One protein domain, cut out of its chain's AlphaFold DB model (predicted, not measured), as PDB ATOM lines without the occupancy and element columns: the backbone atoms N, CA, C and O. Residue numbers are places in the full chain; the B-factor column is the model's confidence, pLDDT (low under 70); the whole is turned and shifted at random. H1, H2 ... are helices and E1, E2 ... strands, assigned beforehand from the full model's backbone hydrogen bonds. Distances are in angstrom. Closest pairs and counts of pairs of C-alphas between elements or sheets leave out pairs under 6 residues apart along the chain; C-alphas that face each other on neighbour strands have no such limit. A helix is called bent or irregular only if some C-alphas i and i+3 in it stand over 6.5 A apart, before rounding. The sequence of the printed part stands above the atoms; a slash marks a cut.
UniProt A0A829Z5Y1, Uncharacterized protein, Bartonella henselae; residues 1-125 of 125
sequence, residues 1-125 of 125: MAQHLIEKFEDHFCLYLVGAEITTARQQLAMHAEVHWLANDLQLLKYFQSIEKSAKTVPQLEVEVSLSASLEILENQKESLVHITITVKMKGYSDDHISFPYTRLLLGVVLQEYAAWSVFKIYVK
ATOM      1  N   MET A   1     -59.394  18.046  36.216       51.97
ATOM      2  CA  MET A   1     -58.186  18.789  35.784       51.97
ATOM      3  C   MET A   1     -57.844  18.536  34.319       51.97
ATOM      4  O   MET A   1     -57.710  19.513  33.605       51.97
ATOM      5  N   ALA A   2     -57.780  17.284  33.846       57.69
ATOM      6  CA  ALA A   2     -57.465  16.976  32.441       57.69
ATOM      7  C   ALA A   2     -58.438  17.584  31.408       57.69
ATOM      8  O   ALA A   2     -57.994  18.032  30.362       57.69
ATOM      9  N   GLN A   3     -59.737  17.667  31.714       60.81
ATOM     10  CA  GLN A   3     -60.751  18.155  30.767       60.81
ATOM     11  C   GLN A   3     -60.531  19.612  30.328       60.81
ATOM     12  O   GLN A   3     -60.460  19.887  29.142       60.81
ATOM     13  N   HIS A   4     -60.265  20.513  31.273       63.34
ATOM     14  CA  HIS A   4     -59.925  21.909  30.970       63.34
ATOM     15  C   HIS A   4     -58.593  22.056  30.198       63.34
ATOM     16  O   HIS A   4     -58.369  23.053  29.517       63.34
ATOM     17  N   LEU A   5     -57.678  21.083  30.301       58.00
ATOM     18  CA  LEU A   5     -56.436  21.071  29.516       58.00
ATOM     19  C   LEU A   5     -56.691  20.599  28.078       58.00
ATOM     20  O   LEU A   5     -56.046  21.104  27.165       58.00
ATOM     21  N   ILE A   6     -57.640  19.677  27.886       62.19
ATOM     22  CA  ILE A   6     -58.102  19.221  26.569       62.19
ATOM     23  C   ILE A   6     -58.855  20.346  25.857       62.19
ATOM     24  O   ILE A   6     -58.508  20.661  24.731       62.19
ATOM     25  N   GLU A   7     -59.785  21.026  26.531       62.69
ATOM     26  CA  GLU A   7     -60.529  22.162  25.958       62.69
ATOM     27  C   GLU A   7     -59.576  23.283  25.506       62.69
ATOM     28  O   GLU A   7     -59.606  23.713  24.357       62.69
ATOM     29  N   LYS A   8     -58.621  23.677  26.363       63.69
ATOM     30  CA  LYS A   8     -57.588  24.659  25.990       63.69
ATOM     31  C   LYS A   8     -56.709  24.207  24.827       63.69
ATOM     32  O   LYS A   8     -56.210  25.049  24.081       63.69
ATOM     33  N   PHE A   9     -56.449  22.909  24.718       61.09
ATOM     34  CA  PHE A   9     -55.676  22.346  23.621       61.09
ATOM     35  C   PHE A   9     -56.467  22.384  22.311       61.09
ATOM     36  O   PHE A   9     -55.927  22.814  21.296       61.09
ATOM     37  N   GLU A  10     -57.738  21.985  22.346       64.69
ATOM     38  CA  GLU A  10     -58.650  22.013  21.202       64.69
ATOM     39  C   GLU A  10     -58.829  23.436  20.669       64.69
ATOM     40  O   GLU A  10     -58.713  23.636  19.464       64.69
ATOM     41  N   ASP A  11     -58.973  24.435  21.544       68.62
ATOM     42  CA  ASP A  11     -59.046  25.850  21.150       68.62
ATOM     43  C   ASP A  11     -57.805  26.311  20.364       68.62
ATOM     44  O   ASP A  11     -57.919  27.010  19.356       68.62
ATOM     45  N   HIS A  12     -56.602  25.901  20.789       66.44
ATOM     46  CA  HIS A  12     -55.363  26.224  20.070       66.44
ATOM     47  C   HIS A  12     -55.233  25.423  18.774       66.44
ATOM     48  O   HIS A  12     -54.765  25.951  17.767       66.44
ATOM     49  N   PHE A  13     -55.647  24.158  18.794       66.56
ATOM     50  CA  PHE A  13     -55.598  23.266  17.643       66.56
ATOM     51  C   PHE A  13     -56.572  23.689  16.534       66.56
ATOM     52  O   PHE A  13     -56.257  23.548  15.354       66.56
ATOM     53  N   CYS A  14     -57.708  24.291  16.895       66.31
ATOM     54  CA  CYS A  14     -58.699  24.795  15.945       66.31
ATOM     55  C   CYS A  14     -58.134  25.838  14.973       66.31
ATOM     56  O   CYS A  14     -58.624  25.937  13.853       66.31
ATOM     57  N   LEU A  15     -57.073  26.567  15.343       64.88
ATOM     58  CA  LEU A  15     -56.395  27.517  14.446       64.88
ATOM     59  C   LEU A  15     -55.754  26.850  13.217       64.88
ATOM     60  O   LEU A  15     -55.430  27.536  12.250       64.88
ATOM     61  N   TYR A  16     -55.563  25.532  13.261       66.50
ATOM     62  CA  TYR A  16     -54.931  24.726  12.213       66.50
ATOM     63  C   TYR A  16     -55.951  23.876  11.439       66.50
ATOM     64  O   TYR A  16     -55.593  23.164  10.500       66.50
ATOM     65  N   LEU A  17     -57.234  23.986  11.803       63.75
ATOM     66  CA  LEU A  17     -58.365  23.559  10.989       63.75
ATOM     67  C   LEU A  17     -58.697  24.701  10.019       63.75
ATOM     68  O   LEU A  17     -58.873  25.850  10.415       63.75
ATOM     69  N   VAL A  18     -58.757  24.397   8.726       54.12
ATOM     70  CA  VAL A  18     -58.933  25.384   7.659       54.12
ATOM     71  C   VAL A  18     -60.374  25.299   7.134       54.12
ATOM     72  O   VAL A  18     -60.794  24.266   6.617       54.12
ATOM     73  N   GLY A  19     -61.140  26.391   7.224       48.22
ATOM     74  CA  GLY A  19     -62.398  26.585   6.478       48.22
ATOM     75  C   GLY A  19     -63.712  26.118   7.135       48.22
ATOM     76  O   GLY A  19     -63.734  25.468   8.175       48.22
ATOM     77  N   ALA A  20     -64.831  26.480   6.491       40.12
ATOM     78  CA  ALA A  20     -66.212  26.337   6.983       40.12
ATOM     79  C   ALA A  20     -66.745  24.886   7.066       40.12
ATOM     80  O   ALA A  20     -67.820  24.670   7.618       40.12
ATOM     81  N   GLU A  21     -65.996  23.905   6.550       53.47
ATOM     82  CA  GLU A  21     -66.361  22.475   6.513       53.47
ATOM     83  C   GLU A  21     -65.424  21.583   7.361       53.47
ATOM     84  O   GLU A  21     -65.495  20.361   7.277       53.47
ATOM     85  N   ILE A  22     -64.558  22.177   8.196       61.78
ATOM     86  CA  ILE A  22     -63.519  21.486   8.991       61.78
ATOM     87  C   ILE A  22     -62.605  20.623   8.100       61.78
ATOM     88  O   ILE A  22     -62.481  19.412   8.276       61.78
ATOM     89  N   THR A  23     -61.935  21.246   7.128       68.56
ATOM     90  CA  THR A  23     -60.830  20.579   6.419       68.56
ATOM     91  C   THR A  23     -59.527  20.785   7.178       68.56
ATOM     92  O   THR A  23     -59.230  21.896   7.611       68.56
ATOM     93  N   THR A  24     -58.732  19.734   7.371       81.19
ATOM     94  CA  THR A  24     -57.464  19.861   8.106       81.19
ATOM     95  C   THR A  24     -56.361  20.456   7.224       81.19
ATOM     96  O   THR A  24     -56.433  20.375   5.991       81.19
ATOM     97  N   ALA A  25     -55.324  21.052   7.818       84.94
ATOM     98  CA  ALA A  25     -54.189  21.587   7.065       84.94
ATOM     99  C   ALA A  25     -53.526  20.514   6.186       84.94
ATOM    100  O   ALA A  25     -53.137  20.789   5.050       84.94
ATOM    101  N   ARG A  26     -53.476  19.264   6.663       85.19
ATOM    102  CA  ARG A  26     -53.033  18.102   5.882       85.19
ATOM    103  C   ARG A  26     -53.877  17.876   4.632       85.19
ATOM    104  O   ARG A  26     -53.324  17.640   3.562       85.19
ATOM    105  N   GLN A  27     -55.202  17.923   4.760       82.38
ATOM    106  CA  GLN A  27     -56.113  17.718   3.630       82.38
ATOM    107  C   GLN A  27     -56.010  18.845   2.608       82.38
ATOM    108  O   GLN A  27     -56.007  18.575   1.413       82.38
ATOM    109  N   GLN A  28     -55.883  20.089   3.069       81.56
ATOM    110  CA  GLN A  28     -55.652  21.230   2.188       81.56
ATOM    111  C   GLN A  28     -54.331  21.070   1.435       81.56
ATOM    112  O   GLN A  28     -54.309  21.116   0.210       81.56
ATOM    113  N   LEU A  29     -53.241  20.769   2.144       85.81
ATOM    114  CA  LEU A  29     -51.935  20.550   1.529       85.81
ATOM    115  C   LEU A  29     -51.962  19.435   0.471       85.81
ATOM    116  O   LEU A  29     -51.399  19.618  -0.606       85.81
ATOM    117  N   ALA A  30     -52.693  18.345   0.727       85.19
ATOM    118  CA  ALA A  30     -52.883  17.232  -0.210       85.19
ATOM    119  C   ALA A  30     -53.452  17.647  -1.576       85.19
ATOM    120  O   ALA A  30     -53.215  16.977  -2.581       85.19
ATOM    121  N   MET A  31     -54.225  18.737  -1.623       83.62
ATOM    122  CA  MET A  31     -54.796  19.257  -2.866       83.62
ATOM    123  C   MET A  31     -53.760  19.996  -3.724       83.62
ATOM    124  O   MET A  31     -53.981  20.170  -4.924       83.62
ATOM    125  N   HIS A  32     -52.645  20.426  -3.124       84.50
ATOM    126  CA  HIS A  32     -51.652  21.297  -3.751       84.50
ATOM    127  C   HIS A  32     -50.283  20.640  -3.949       84.50
ATOM    128  O   HIS A  32     -49.586  21.010  -4.895       84.50
ATOM    129  N   ALA A  33     -49.886  19.707  -3.079       87.69
ATOM    130  CA  ALA A  33     -48.582  19.053  -3.120       87.69
ATOM    131  C   ALA A  33     -48.579  17.683  -2.420       87.69
ATOM    132  O   ALA A  33     -49.316  17.443  -1.462       87.69
ATOM    133  N   GLU A  34     -47.690  16.800  -2.872       88.25
ATOM    134  CA  GLU A  34     -47.300  15.576  -2.168       88.25
ATOM    135  C   GLU A  34     -46.053  15.879  -1.327       88.25
ATOM    136  O   GLU A  34     -45.089  16.458  -1.828       88.25
ATOM    137  N   VAL A  35     -46.063  15.513  -0.042       88.81
ATOM    138  CA  VAL A  35     -44.949  15.800   0.874       88.81
ATOM    139  C   VAL A  35     -44.216  14.524   1.251       88.81
ATOM    140  O   VAL A  35     -44.801  13.599   1.817       88.81
ATOM    141  N   HIS A  36     -42.914  14.510   0.987       90.19
ATOM    142  CA  HIS A  36     -41.974  13.528   1.500       90.19
ATOM    143  C   HIS A  36     -41.322  14.076   2.768       90.19
ATOM    144  O   HIS A  36     -40.537  15.025   2.729       90.19
ATOM    145  N   TRP A  37     -41.672  13.471   3.899       91.12
ATOM    146  CA  TRP A  37     -41.189  13.877   5.212       91.12
ATOM    147  C   TRP A  37     -39.818  13.267   5.511       91.12
ATOM    148  O   TRP A  37     -39.632  12.053   5.425       91.12
ATOM    149  N   LEU A  38     -38.883  14.117   5.919       92.44
ATOM    150  CA  LEU A  38     -37.581  13.761   6.467       92.44
ATOM    151  C   LEU A  38     -37.526  14.187   7.933       92.44
ATOM    152  O   LEU A  38     -38.100  15.203   8.307       92.44
ATOM    153  N   ALA A  39     -36.825  13.438   8.777       90.88
ATOM    154  CA  ALA A  39     -36.576  13.842  10.154       90.88
ATOM    155  C   ALA A  39     -35.259  13.255  10.654       90.88
ATOM    156  O   ALA A  39     -34.919  12.117  10.332       90.88
ATOM    157  N   ASN A  40     -34.557  14.017  11.494       84.19
ATOM    158  CA  ASN A  40     -33.336  13.544  12.154       84.19
ATOM    159  C   ASN A  40     -33.634  12.473  13.216       84.19
ATOM    160  O   ASN A  40     -32.835  11.564  13.428       84.19
ATOM    161  N   ASP A  41     -34.800  12.557  13.865       84.75
ATOM    162  CA  ASP A  41     -35.317  11.510  14.744       84.75
ATOM    163  C   ASP A  41     -36.206  10.562  13.925       84.75
ATOM    164  O   ASP A  41     -37.322  10.908  13.541       84.75
ATOM    165  N   LEU A  42     -35.732   9.344  13.654       82.31
ATOM    166  CA  LEU A  42     -36.504   8.352  12.895       82.31
ATOM    167  C   LEU A  42     -37.816   7.957  13.585       82.31
ATOM    168  O   LEU A  42     -38.745   7.505  12.915       82.31
ATOM    169  N   GLN A  43     -37.920   8.103  14.910       85.38
ATOM    170  CA  GLN A  43     -39.176   7.820  15.599       85.38
ATOM    171  C   GLN A  43     -40.230   8.887  15.310       85.38
ATOM    172  O   GLN A  43     -41.417   8.562  15.270       85.38
ATOM    173  N   LEU A  44     -39.804  10.121  15.034       86.81
ATOM    174  CA  LEU A  44     -40.686  11.224  14.669       86.81
ATOM    175  C   LEU A  44     -41.433  10.936  13.360       86.81
ATOM    176  O   LEU A  44     -42.625  11.219  13.264       86.81
ATOM    177  N   LEU A  45     -40.776  10.287  12.389       88.38
ATOM    178  CA  LEU A  45     -41.387   9.926  11.101       88.38
ATOM    179  C   LEU A  45     -42.635   9.044  11.241       88.38
ATOM    180  O   LEU A  45     -43.494   9.070  10.366       88.38
ATOM    181  N   LYS A  46     -42.789   8.310  12.351       87.12
ATOM    182  CA  LYS A  46     -43.964   7.454  12.592       87.12
ATOM    183  C   LYS A  46     -45.279   8.237  12.666       87.12
ATOM    184  O   LYS A  46     -46.332   7.653  12.424       87.12
ATOM    185  N   TYR A  47     -45.236   9.532  12.991       85.62
ATOM    186  CA  TYR A  47     -46.431  10.388  13.038       85.62
ATOM    187  C   TYR A  47     -46.749  11.058  11.705       85.62
ATOM    188  O   TYR A  47     -47.845  11.584  11.527       85.62
ATOM    189  N   PHE A  48     -45.819  11.027  10.756       85.62
ATOM    190  CA  PHE A  48     -45.990  11.648   9.454       85.62
ATOM    191  C   PHE A  48     -46.393  10.584   8.445       85.62
ATOM    192  O   PHE A  48     -45.571   9.984   7.759       85.62
ATOM    193  N   GLN A  49     -47.699  10.333   8.370       73.56
ATOM    194  CA  GLN A  49     -48.238   9.486   7.314       73.56
ATOM    195  C   GLN A  49     -48.053  10.170   5.958       73.56
ATOM    196  O   GLN A  49     -48.244  11.384   5.834       73.56
ATOM    197  N   SER A  50     -47.728   9.375   4.935       65.38
ATOM    198  CA  SER A  50     -47.805   9.834   3.550       65.38
ATOM    199  C   SER A  50     -49.213  10.355   3.302       65.38
ATOM    200  O   SER A  50     -50.196   9.662   3.565       65.38
ATOM    201  N   ILE A  51     -49.306  11.584   2.813       62.78
ATOM    202  CA  ILE A  51     -50.572  12.135   2.351       62.78
ATOM    203  C   ILE A  51     -50.922  11.347   1.083       62.78
ATOM    204  O   ILE A  51     -50.107  11.289   0.164       62.78
ATOM    205  N   GLU A  52     -52.051  10.631   1.083       53.41
ATOM    206  CA  GLU A  52     -52.419   9.733  -0.017       53.41
ATOM    207  C   GLU A  52     -52.391  10.476  -1.355       53.41
ATOM    208  O   GLU A  52     -52.913  11.587  -1.476       53.41
ATOM    209  N   LYS A  53     -51.756   9.846  -2.352       51.81
ATOM    210  CA  LYS A  53     -51.606  10.378  -3.706       51.81
ATOM    211  C   LYS A  53     -52.945  10.878  -4.222       51.81
ATOM    212  O   LYS A  53     -53.837  10.086  -4.530       51.81
ATOM    213  N   SER A  54     -53.065  12.192  -4.387       53.72
ATOM    214  CA  SER A  54     -54.127  12.727  -5.222       53.72
ATOM    215  C   SER A  54     -53.953  12.121  -6.622       53.72
ATOM    216  O   SER A  54     -52.834  12.003  -7.118       53.72
ATOM    217  N   ALA A  55     -55.043  11.736  -7.287       57.00
ATOM    218  CA  ALA A  55     -54.994  11.198  -8.651       57.00
ATOM    219  C   ALA A  55     -54.449  12.206  -9.696       57.00
ATOM    220  O   ALA A  55     -54.351  11.884 -10.879       57.00
ATOM    221  N   LYS A  56     -54.118  13.433  -9.272       62.72
ATOM    222  CA  LYS A  56     -53.522  14.496 -10.079       62.72
ATOM    223  C   LYS A  56     -52.013  14.539  -9.849       62.72
ATOM    224  O   LYS A  56     -51.542  14.379  -8.727       62.72
ATOM    225  N   THR A  57     -51.262  14.821 -10.909       72.81
ATOM    226  CA  THR A  57     -49.817  15.079 -10.850       72.81
ATOM    227  C   THR A  57     -49.560  16.391 -10.099       72.81
ATOM    228  O   THR A  57     -49.487  17.456 -10.708       72.81
ATOM    229  N   VAL A  58     -49.502  16.330  -8.769       81.00
ATOM    230  CA  VAL A  58     -49.146  17.463  -7.905       81.00
ATOM    231  C   VAL A  58     -47.626  17.509  -7.685       81.00
ATOM    232  O   VAL A  58     -46.972  16.467  -7.765       81.00
ATOM    233  N   PRO A  59     -47.032  18.690  -7.436       87.00
ATOM    234  CA  PRO A  59     -45.613  18.812  -7.109       87.00
ATOM    235  C   PRO A  59     -45.227  18.014  -5.863       87.00
ATOM    236  O   PRO A  59     -46.004  17.929  -4.911       87.00
ATOM    237  N   GLN A  60     -44.014  17.462  -5.869       88.50
ATOM    238  CA  GLN A  60     -43.438  16.758  -4.725       88.50
ATOM    239  C   GLN A  60     -42.510  17.688  -3.946       88.50
ATOM    240  O   GLN A  60     -41.610  18.302  -4.523       88.50
ATOM    241  N   LEU A  61     -42.731  17.779  -2.637       89.62
ATOM    242  CA  LEU A  61     -41.961  18.600  -1.712       89.62
ATOM    243  C   LEU A  61     -41.200  17.700  -0.746       89.62
ATOM    244  O   LEU A  61     -41.783  16.830  -0.105       89.62
ATOM    245  N   GLU A  62     -39.901  17.935  -0.617       91.88
ATOM    246  CA  GLU A  62     -39.075  17.306   0.408       91.88
ATOM    247  C   GLU A  62     -38.999  18.246   1.613       91.88
ATOM    248  O   GLU A  62     -38.554  19.394   1.487       91.88
ATOM    249  N   VAL A  63     -39.493  17.779   2.760       92.81
ATOM    250  CA  VAL A  63     -39.679  18.600   3.959       92.81
ATOM    251  C   VAL A  63     -39.033  17.925   5.156       92.81
ATOM    252  O   VAL A  63     -39.421  16.824   5.541       92.81
ATOM    253  N   GLU A  64     -38.077  18.608   5.777       94.81
ATOM    254  CA  GLU A  64     -37.451  18.170   7.019       94.81
ATOM    255  C   GLU A  64     -38.223  18.712   8.225       94.81
ATOM    256  O   GLU A  64     -38.497  19.910   8.323       94.81
ATOM    257  N   VAL A  65     -38.552  17.828   9.164       93.44
ATOM    258  CA  VAL A  65     -39.206  18.160  10.428       93.44
ATOM    259  C   VAL A  65     -38.315  17.809  11.610       93.44
ATOM    260  O   VAL A  65     -37.658  16.767  11.659       93.44
ATOM    261  N   SER A  66     -38.308  18.691  12.603       92.75
ATOM    262  CA  SER A  66     -37.609  18.469  13.867       92.75
ATOM    263  C   SER A  66     -38.392  19.062  15.033       92.75
ATOM    264  O   SER A  66     -39.170  20.001  14.856       92.75
ATOM    265  N   LEU A  67     -38.193  18.501  16.225       90.12
ATOM    266  CA  LEU A  67     -38.811  18.966  17.462       90.12
ATOM    267  C   LEU A  67     -37.752  19.519  18.412       90.12
ATOM    268  O   LEU A  67     -36.627  19.027  18.458       90.12
ATOM    269  N   SER A  68     -38.134  20.515  19.211       88.75
ATOM    270  CA  SER A  68     -37.277  21.091  20.257       88.75
ATOM    271  C   SER A  68     -36.911  20.106  21.376       88.75
ATOM    272  O   SER A  68     -35.986  20.370  22.139       88.75
ATOM    273  N   ALA A  69     -37.630  18.989  21.492       84.56
ATOM    274  CA  ALA A  69     -37.354  17.897  22.420       84.56
ATOM    275  C   ALA A  69     -37.478  16.553  21.690       84.56
ATOM    276  O   ALA A  69     -38.275  16.426  20.758       84.56
ATOM    277  N   SER A  70     -36.696  15.556  22.113       83.12
ATOM    278  CA  SER A  70     -36.761  14.215  21.521       83.12
ATOM    279  C   SER A  70     -38.107  13.563  21.798       83.12
ATOM    280  O   SER A  70     -38.720  13.788  22.846       83.12
ATOM    281  N   LEU A  71     -38.550  12.702  20.882       80.69
ATOM    282  CA  LEU A  71     -39.835  12.041  21.032       80.69
ATOM    283  C   LEU A  71     -39.917  11.188  22.306       80.69
ATOM    284  O   LEU A  71     -40.937  11.189  22.988       80.69
ATOM    285  N   GLU A  72     -38.815  10.528  22.665       81.00
ATOM    286  CA  GLU A  72     -38.696   9.744  23.896       81.00
ATOM    287  C   GLU A  72     -39.032  10.577  25.142       81.00
ATOM    288  O   GLU A  72     -39.738  10.107  26.034       81.00
ATOM    289  N   ILE A  73     -38.567  11.829  25.203       80.38
ATOM    290  CA  ILE A  73     -38.905  12.730  26.307       80.38
ATOM    291  C   ILE A  73     -40.402  13.039  26.266       80.38
ATOM    292  O   ILE A  73     -41.062  12.985  27.303       80.38
ATOM    293  N   LEU A  74     -40.952  13.312  25.081       78.56
ATOM    294  CA  LEU A  74     -42.352  13.703  24.929       78.56
ATOM    295  C   LEU A  74     -43.336  12.594  25.320       78.56
ATOM    296  O   LEU A  74     -44.359  12.877  25.947       78.56
ATOM    297  N   GLU A  75     -43.025  11.341  24.987       77.62
ATOM    298  CA  GLU A  75     -43.857  10.177  25.307       77.62
ATOM    299  C   GLU A  75     -43.786   9.769  26.786       77.62
ATOM    300  O   GLU A  75     -44.753   9.219  27.322       77.62
ATOM    301  N   ASN A  76     -42.663  10.049  27.454       78.25
ATOM    302  CA  ASN A  76     -42.439   9.699  28.858       78.25
ATOM    303  C   ASN A  76     -42.869  10.793  29.849       78.25
ATOM    304  O   ASN A  76     -42.844  10.569  31.065       78.25
ATOM    305  N   GLN A  77     -43.289  11.966  29.368       73.00
ATOM    306  CA  GLN A  77     -43.782  13.027  30.241       73.00
ATOM    307  C   GLN A  77     -45.117  12.665  30.906       73.00
ATOM    308  O   GLN A  77     -46.058  12.178  30.277       73.00
ATOM    309  N   LYS A  78     -45.179  12.920  32.219       66.06
ATOM    310  CA  LYS A  78     -46.365  12.706  33.065       66.06
ATOM    311  C   LYS A  78     -47.261  13.942  33.163       66.06
ATOM    312  O   LYS A  78     -48.423  13.817  33.545       66.06
ATOM    313  N   GLU A  79     -46.725  15.120  32.852       65.69
ATOM    314  CA  GLU A  79     -47.471  16.377  32.858       65.69
ATOM    315  C   GLU A  79     -48.223  16.571  31.542       65.69
ATOM    316  O   GLU A  79     -47.804  16.108  30.484       65.69
ATOM    317  N   SER A  80     -49.392  17.207  31.623       61.78
ATOM    318  CA  SER A  80     -50.394  17.158  30.556       61.78
ATOM    319  C   SER A  80     -50.265  18.273  29.521       61.78
ATOM    320  O   SER A  80     -50.940  18.176  28.508       61.78
ATOM    321  N   LEU A  81     -49.440  19.302  29.743       61.16
ATOM    322  CA  LEU A  81     -49.218  20.392  28.786       61.16
ATOM    323  C   LEU A  81     -47.794  20.936  28.908       61.16
ATOM    324  O   LEU A  81     -47.522  21.805  29.736       61.16
ATOM    325  N   VAL A  82     -46.902  20.469  28.043       69.44
ATOM    326  CA  VAL A  82     -45.614  21.130  27.802       69.44
ATOM    327  C   VAL A  82     -45.675  21.815  26.440       69.44
ATOM    328  O   VAL A  82     -46.429  21.406  25.557       69.44
ATOM    329  N   HIS A  83     -44.950  22.924  26.292       79.00
ATOM    330  CA  HIS A  83     -44.823  23.595  25.003       79.00
ATOM    331  C   HIS A  83     -43.696  22.941  24.217       79.00
ATOM    332  O   HIS A  83     -42.578  22.823  24.720       79.00
ATOM    333  N   ILE A  84     -43.991  22.538  22.985       85.56
ATOM    334  CA  ILE A  84     -42.989  22.041  22.045       85.56
ATOM    335  C   ILE A  84     -42.957  22.929  20.820       85.56
ATOM    336  O   ILE A  84     -43.982  23.476  20.413       85.56
ATOM    337  N   THR A  85     -41.775  23.063  20.233       89.00
ATOM    338  CA  THR A  85     -41.598  23.750  18.960       89.00
ATOM    339  C   THR A  85     -41.338  22.716  17.881       89.00
ATOM    340  O   THR A  85     -40.380  21.947  17.984       89.00
ATOM    341  N   ILE A  86     -42.170  22.718  16.841       90.81
ATOM    342  CA  ILE A  86     -41.853  22.058  15.577       90.81
ATOM    343  C   ILE A  86     -41.138  23.048  14.668       90.81
ATOM    344  O   ILE A  86     -41.556  24.195  14.529       90.81
ATOM    345  N   THR A  87     -40.045  22.597  14.069       94.19
ATOM    346  CA  THR A  87     -39.344  23.311  13.005       94.19
ATOM    347  C   THR A  87     -39.546  22.548  11.712       94.19
ATOM    348  O   THR A  87     -39.285  21.344  11.664       94.19
ATOM    349  N   VAL A  88     -39.990  23.262  10.686       94.00
ATOM    350  CA  VAL A  88     -40.249  22.736   9.351       94.00
ATOM    351  C   VAL A  88     -39.333  23.447   8.374       94.00
ATOM    352  O   VAL A  88     -39.339  24.675   8.290       94.00
ATOM    353  N   LYS A  89     -38.548  22.667   7.636       95.00
ATOM    354  CA  LYS A  89     -37.619  23.171   6.628       95.00
ATOM    355  C   LYS A  89     -37.961  22.580   5.282       95.00
ATOM    356  O   LYS A  89     -38.159  21.375   5.154       95.00
ATOM    357  N   MET A  90     -37.997  23.430   4.269       91.88
ATOM    358  CA  MET A  90     -38.286  23.027   2.901       91.88
ATOM    359  C   MET A  90     -37.251  23.644   1.975       91.88
ATOM    360  O   MET A  90     -36.996  24.848   2.008       91.88
ATOM    361  N   LYS A  91     -36.630  22.811   1.140       88.31
ATOM    362  CA  LYS A  91     -35.542  23.253   0.267       88.31
ATOM    363  C   LYS A  91     -36.020  24.354  -0.683       88.31
ATOM    364  O   LYS A  91     -36.954  24.152  -1.450       88.31
ATOM    365  N   GLY A  92     -35.325  25.491  -0.671       86.38
ATOM    366  CA  GLY A  92     -35.648  26.643  -1.519       86.38
ATOM    367  C   GLY A  92     -36.683  27.603  -0.925       86.38
ATOM    368  O   GLY A  92     -37.044  28.566  -1.593       86.38
ATOM    369  N   TYR A  93     -37.116  27.377   0.317       89.62
ATOM    370  CA  TYR A  93     -38.052  28.236   1.036       89.62
ATOM    371  C   TYR A  93     -37.495  28.632   2.408       89.62
ATOM    372  O   TYR A  93     -36.495  28.082   2.867       89.62
ATOM    373  N   SER A  94     -38.131  29.610   3.055       88.31
ATOM    374  CA  SER A  94     -37.822  29.966   4.441       88.31
ATOM    375  C   SER A  94     -38.301  28.883   5.405       88.31
ATOM    376  O   SER A  94     -39.414  28.379   5.249       88.31
ATOM    377  N   ASP A  95     -37.501  28.614   6.432       91.50
ATOM    378  CA  ASP A  95     -37.899  27.780   7.566       91.50
ATOM    379  C   ASP A  95     -39.114  28.390   8.293       91.50
ATOM    380  O   ASP A  95     -39.272  29.615   8.352       91.50
ATOM    381  N   ASP A  96     -39.959  27.536   8.868       92.44
ATOM    382  CA  ASP A  96     -41.062  27.940   9.742       92.44
ATOM    383  C   ASP A  96     -40.985  27.196  11.077       92.44
ATOM    384  O   ASP A  96     -40.537  26.046  11.158       92.44
ATOM    385  N   HIS A  97     -41.423  27.872  12.136       91.62
ATOM    386  CA  HIS A  97     -41.386  27.345  13.493       91.62
ATOM    387  C   HIS A  97     -42.726  27.593  14.171       91.62
ATOM    388  O   HIS A  97     -43.193  28.732  14.236       91.62
ATOM    389  N   ILE A  98     -43.329  26.540  14.718       87.31
ATOM    390  CA  ILE A  98     -44.576  26.659  15.474       87.31
ATOM    391  C   ILE A  98     -44.371  26.092  16.869       87.31
ATOM    392  O   ILE A  98     -44.028  24.923  17.032       87.31
ATOM    393  N   SER A  99     -44.604  26.933  17.874       86.44
ATOM    394  CA  SER A  99     -44.661  26.520  19.273       86.44
ATOM    395  C   SER A  99     -46.108  26.280  19.668       86.44
ATOM    396  O   SER A  99     -46.953  27.149  19.457       86.44
ATOM    397  N   PHE A 100     -46.393  25.124  20.257       79.12
ATOM    398  CA  PHE A 100     -47.748  24.759  20.646       79.12
ATOM    399  C   PHE A 100     -47.789  23.944  21.939       79.12
ATOM    400  O   PHE A 100     -46.836  23.223  22.255       79.12
ATOM    401  N   PRO A 101     -48.892  24.050  22.701       77.62
ATOM    402  CA  PRO A 101     -49.144  23.136  23.803       77.62
ATOM    403  C   PRO A 101     -49.382  21.726  23.252       77.62
ATOM    404  O   PRO A 101     -50.123  21.575  22.283       77.62
ATOM    405  N   TYR A 102     -48.811  20.690  23.871       76.12
ATOM    406  CA  TYR A 102     -49.099  19.302  23.499       76.12
ATOM    407  C   TYR A 102     -49.573  18.450  24.675       76.12
ATOM    408  O   TYR A 102     -49.152  18.630  25.815       76.12
ATOM    409  N   THR A 103     -50.423  17.473  24.352       72.81
ATOM    410  CA  THR A 103     -50.745  16.336  25.219       72.81
ATOM    411  C   THR A 103     -50.249  15.060  24.532       72.81
ATOM    412  O   THR A 103     -50.329  14.940  23.307       72.81
ATOM    413  N   ARG A 104     -49.760  14.072  25.293       72.69
ATOM    414  CA  ARG A 104     -49.303  12.787  24.722       72.69
ATOM    415  C   ARG A 104     -50.380  12.107  23.866       72.69
ATOM    416  O   ARG A 104     -50.062  11.533  22.832       72.69
ATOM    417  N   LEU A 105     -51.642  12.181  24.297       69.81
ATOM    418  CA  LEU A 105     -52.777  11.525  23.634       69.81
ATOM    419  C   LEU A 105     -52.991  12.005  22.195       69.81
ATOM    420  O   LEU A 105     -53.453  11.232  21.363       69.81
ATOM    421  N   LEU A 106     -52.655  13.262  21.908       71.88
ATOM    422  CA  LEU A 106     -52.958  13.903  20.629       71.88
ATOM    423  C   LEU A 106     -51.701  14.176  19.794       71.88
ATOM    424  O   LEU A 106     -51.803  14.728  18.702       71.88
ATOM    425  N   LEU A 107     -50.528  13.736  20.265       77.31
ATOM    426  CA  LEU A 107     -49.227  14.017  19.659       77.31
ATOM    427  C   LEU A 107     -49.191  13.678  18.160       77.31
ATOM    428  O   LEU A 107     -48.784  14.513  17.361       77.31
ATOM    429  N   GLY A 108     -49.681  12.501  17.764       73.94
ATOM    430  CA  GLY A 108     -49.634  12.076  16.363       73.94
ATOM    431  C   GLY A 108     -50.512  12.893  15.422       73.94
ATOM    432  O   GLY A 108     -50.057  13.289  14.354       73.94
ATOM    433  N   VAL A 109     -51.745  13.190  15.838       76.69
ATOM    434  CA  VAL A 109     -52.674  14.016  15.048       76.69
ATOM    435  C   VAL A 109     -52.109  15.422  14.900       76.69
ATOM    436  O   VAL A 109     -52.109  16.011  13.827       76.69
ATOM    437  N   VAL A 110     -51.576  15.951  15.991       81.50
ATOM    438  CA  VAL A 110     -51.270  17.366  16.089       81.50
ATOM    439  C   VAL A 110     -49.930  17.717  15.468       81.50
ATOM    440  O   VAL A 110     -49.843  18.715  14.759       81.50
ATOM    441  N   LEU A 111     -48.918  16.859  15.614       86.56
ATOM    442  CA  LEU A 111     -47.646  17.016  14.908       86.56
ATOM    443  C   LEU A 111     -47.835  17.098  13.395       86.56
ATOM    444  O   LEU A 111     -47.256  17.975  12.749       86.56
ATOM    445  N   GLN A 112     -48.654  16.202  12.839       86.88
ATOM    446  CA  GLN A 112     -48.876  16.155  11.404       86.88
ATOM    447  C   GLN A 112     -49.590  17.417  10.903       86.88
ATOM    448  O   GLN A 112     -49.192  17.970   9.880       86.88
ATOM    449  N   GLU A 113     -50.596  17.905  11.631       87.25
ATOM    450  CA  GLU A 113     -51.344  19.102  11.234       87.25
ATOM    451  C   GLU A 113     -50.529  20.392  11.381       87.25
ATOM    452  O   GLU A 113     -50.536  21.222  10.472       87.25
ATOM    453  N   TYR A 114     -49.744  20.547  12.453       88.69
ATOM    454  CA  TYR A 114     -48.838  21.693  12.594       88.69
ATOM    455  C   TYR A 114     -47.779  21.730  11.489       88.69
ATOM    456  O   TYR A 114     -47.503  22.794  10.923       88.69
ATOM    457  N   ALA A 115     -47.198  20.578  11.147       90.62
ATOM    458  CA  ALA A 115     -46.233  20.512  10.057       90.62
ATOM    459  C   ALA A 115     -46.892  20.813   8.709       90.62
ATOM    460  O   ALA A 115     -46.373  21.623   7.945       90.62
ATOM    461  N   ALA A 116     -48.052  20.212   8.431       89.62
ATOM    462  CA  ALA A 116     -48.785  20.448   7.196       89.62
ATOM    463  C   ALA A 116     -49.183  21.920   7.045       89.62
ATOM    464  O   ALA A 116     -49.023  22.489   5.969       89.62
ATOM    465  N   TRP A 117     -49.620  22.568   8.126       89.31
ATOM    466  CA  TRP A 117     -49.913  23.997   8.118       89.31
ATOM    467  C   TRP A 117     -48.677  24.845   7.834       89.31
ATOM    468  O   TRP A 117     -48.747  25.791   7.051       89.31
ATOM    469  N   SER A 118     -47.535  24.497   8.430       90.44
ATOM    470  CA  SER A 118     -46.264  25.175   8.159       90.44
ATOM    471  C   SER A 118     -45.914  25.087   6.673       90.44
ATOM    472  O   SER A 118     -45.707  26.112   6.028       90.44
ATOM    473  N   VAL A 119     -45.952  23.879   6.098       90.50
ATOM    474  CA  VAL A 119     -45.694  23.666   4.666       90.50
ATOM    475  C   VAL A 119     -46.696  24.436   3.813       90.50
ATOM    476  O   VAL A 119     -46.287  25.134   2.893       90.50
ATOM    477  N   PHE A 120     -47.989  24.370   4.130       87.56
ATOM    478  CA  PHE A 120     -49.034  25.071   3.389       87.56
ATOM    479  C   PHE A 120     -48.814  26.591   3.386       87.56
ATOM    480  O   PHE A 120     -48.818  27.204   2.321       87.56
ATOM    481  N   LYS A 121     -48.529  27.198   4.548       87.56
ATOM    482  CA  LYS A 121     -48.195  28.630   4.663       87.56
ATOM    483  C   LYS A 121     -46.975  29.019   3.836       87.56
ATOM    484  O   LYS A 121     -46.930  30.127   3.309       87.56
ATOM    485  N   ILE A 122     -45.955  28.165   3.815       87.88
ATOM    486  CA  ILE A 122     -44.706  28.434   3.103       87.88
ATOM    487  C   ILE A 122     -44.905  28.278   1.590       87.88
ATOM    488  O   ILE A 122     -44.399  29.090   0.824       87.88
ATOM    489  N   TYR A 123     -45.629  27.242   1.171       85.31
ATOM    490  CA  TYR A 123     -45.764  26.828  -0.225       85.31
ATOM    491  C   TYR A 123     -46.825  27.613  -1.006       85.31
ATOM    492  O   TYR A 123     -46.648  27.852  -2.195       85.31
ATOM    493  N   VAL A 124     -47.932  27.995  -0.359       79.81
ATOM    494  CA  VAL A 124     -49.063  28.698  -1.004       79.81
ATOM    495  C   VAL A 124     -48.920  30.229  -0.928       79.81
ATOM    496  O   VAL A 124     -49.761  30.956  -1.453       79.81
ATOM    497  N   LYS A 125     -47.860  30.731  -0.285       63.09
ATOM    498  CA  LYS A 125     -47.494  32.155  -0.271       63.09
ATOM    499  C   LYS A 125     -47.068  32.653  -1.650       63.09
ATOM    500  O   LYS A 125     -47.433  33.808  -1.958       63.09
TER     501      LYS A 125
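Overview. This is residues 1 to 125 of the 125 residues of an uncharacterized protein of Bartonella henselae (UniProt A0A829Z5Y1). A strongly twisted sheet of four strands curls round one long helix, H5, which runs through the middle of the domain. H1 and H2 follow each other nearly in line over the side of H5 away from most of the sheet, with H1 reaching the edge strand E4, while the short helices H3 and H4 lie toward the beginning of H5. The printed part has 125 residues, with five named helices and four named strands in the order H1 H2 E1 H3 E2 H4 E3 E4 H5; the class is mixed, helices and strands. The mixed sheet has the order E1, E2, E3, E4. The whole is compact, with a radius of gyration of the C-alphas of 14.5 A and spans of 47 by 35 by 24 A.

Arrangement. In the sheet, E1, residues 34 to 39, and E2, residues 60 to 67, are parallel, with N 36 and O 61 within hydrogen-bond range at 2.8 A. With H3, residues 44 to 47, they form a strand-helix-strand unit, two parallel neighbour strands with a helix between, whose crossover is left-handed. E3, residues 82 to 90, is antiparallel to E2, with N 64 and O 89 at 2.8 A. E3 and E4, residues 96 to 102, form a hairpin, with N 86 and O 98 at 2.9 A. H5, residues 104 to 123, is on one face of the sheet, making two layers, a helix over a sheet; its closest C-alphas to E3 are those of Ala 115 and Val 88, 6.4 A apart. H5 is the hub, touching three helices; it has a kink of 31 degrees near residue 111 and is irregular, with C-alphas 105 and 108 7.9 A apart. H2, residues 25 to 32, touches residues 112 to 120 of H5, closest at the C-alphas of Ala 25 and Trp 117, 5.0 A, at a tilt of 36 degrees, only just steep. H1, residues 2 to 16, touches H5 with residues 13 to 16 alone, closest at the C-alphas of Tyr 16 and Trp 117, 6.5 A, and only grazes the sheet. H3 touches H5, closest at the C-alphas of Tyr 47 and Gly 108, 4.9 A. H4, residues 71 to 76, is close to H5 but not clearly touching, with the closest C-alphas, Glu 75 and Arg 104, 6.1 A apart. Every O i to N i+4 pair is within hydrogen-bond range in H4, against 9 of 11 in H1, 2 of 4 in H2 and 13 of 16 in H5; H3 is too short for such a pair.

Along the chain. E3, the longest strand, measures 26.0 A and E2 22.8 A from first to last C-alpha. H5 measures 28.8 A, ending at C-alpha 123 at (-45.764, 26.828, -0.225). H1 measures 21.8 A, beginning at C-alpha 2 at (-57.465, 16.976, 32.441).

Size, cuts and confidence. The C-alphas farthest apart, those of Met 1 and Thr 57, are 47.5 A apart. The printed part has no cut, and the link from H3 to E2, 12 residues, is long. Mean pLDDT of the printed part is 78.2; it is under 70 at residues 1 to 23, 50 to 56, 78 to 82, 105 and 125.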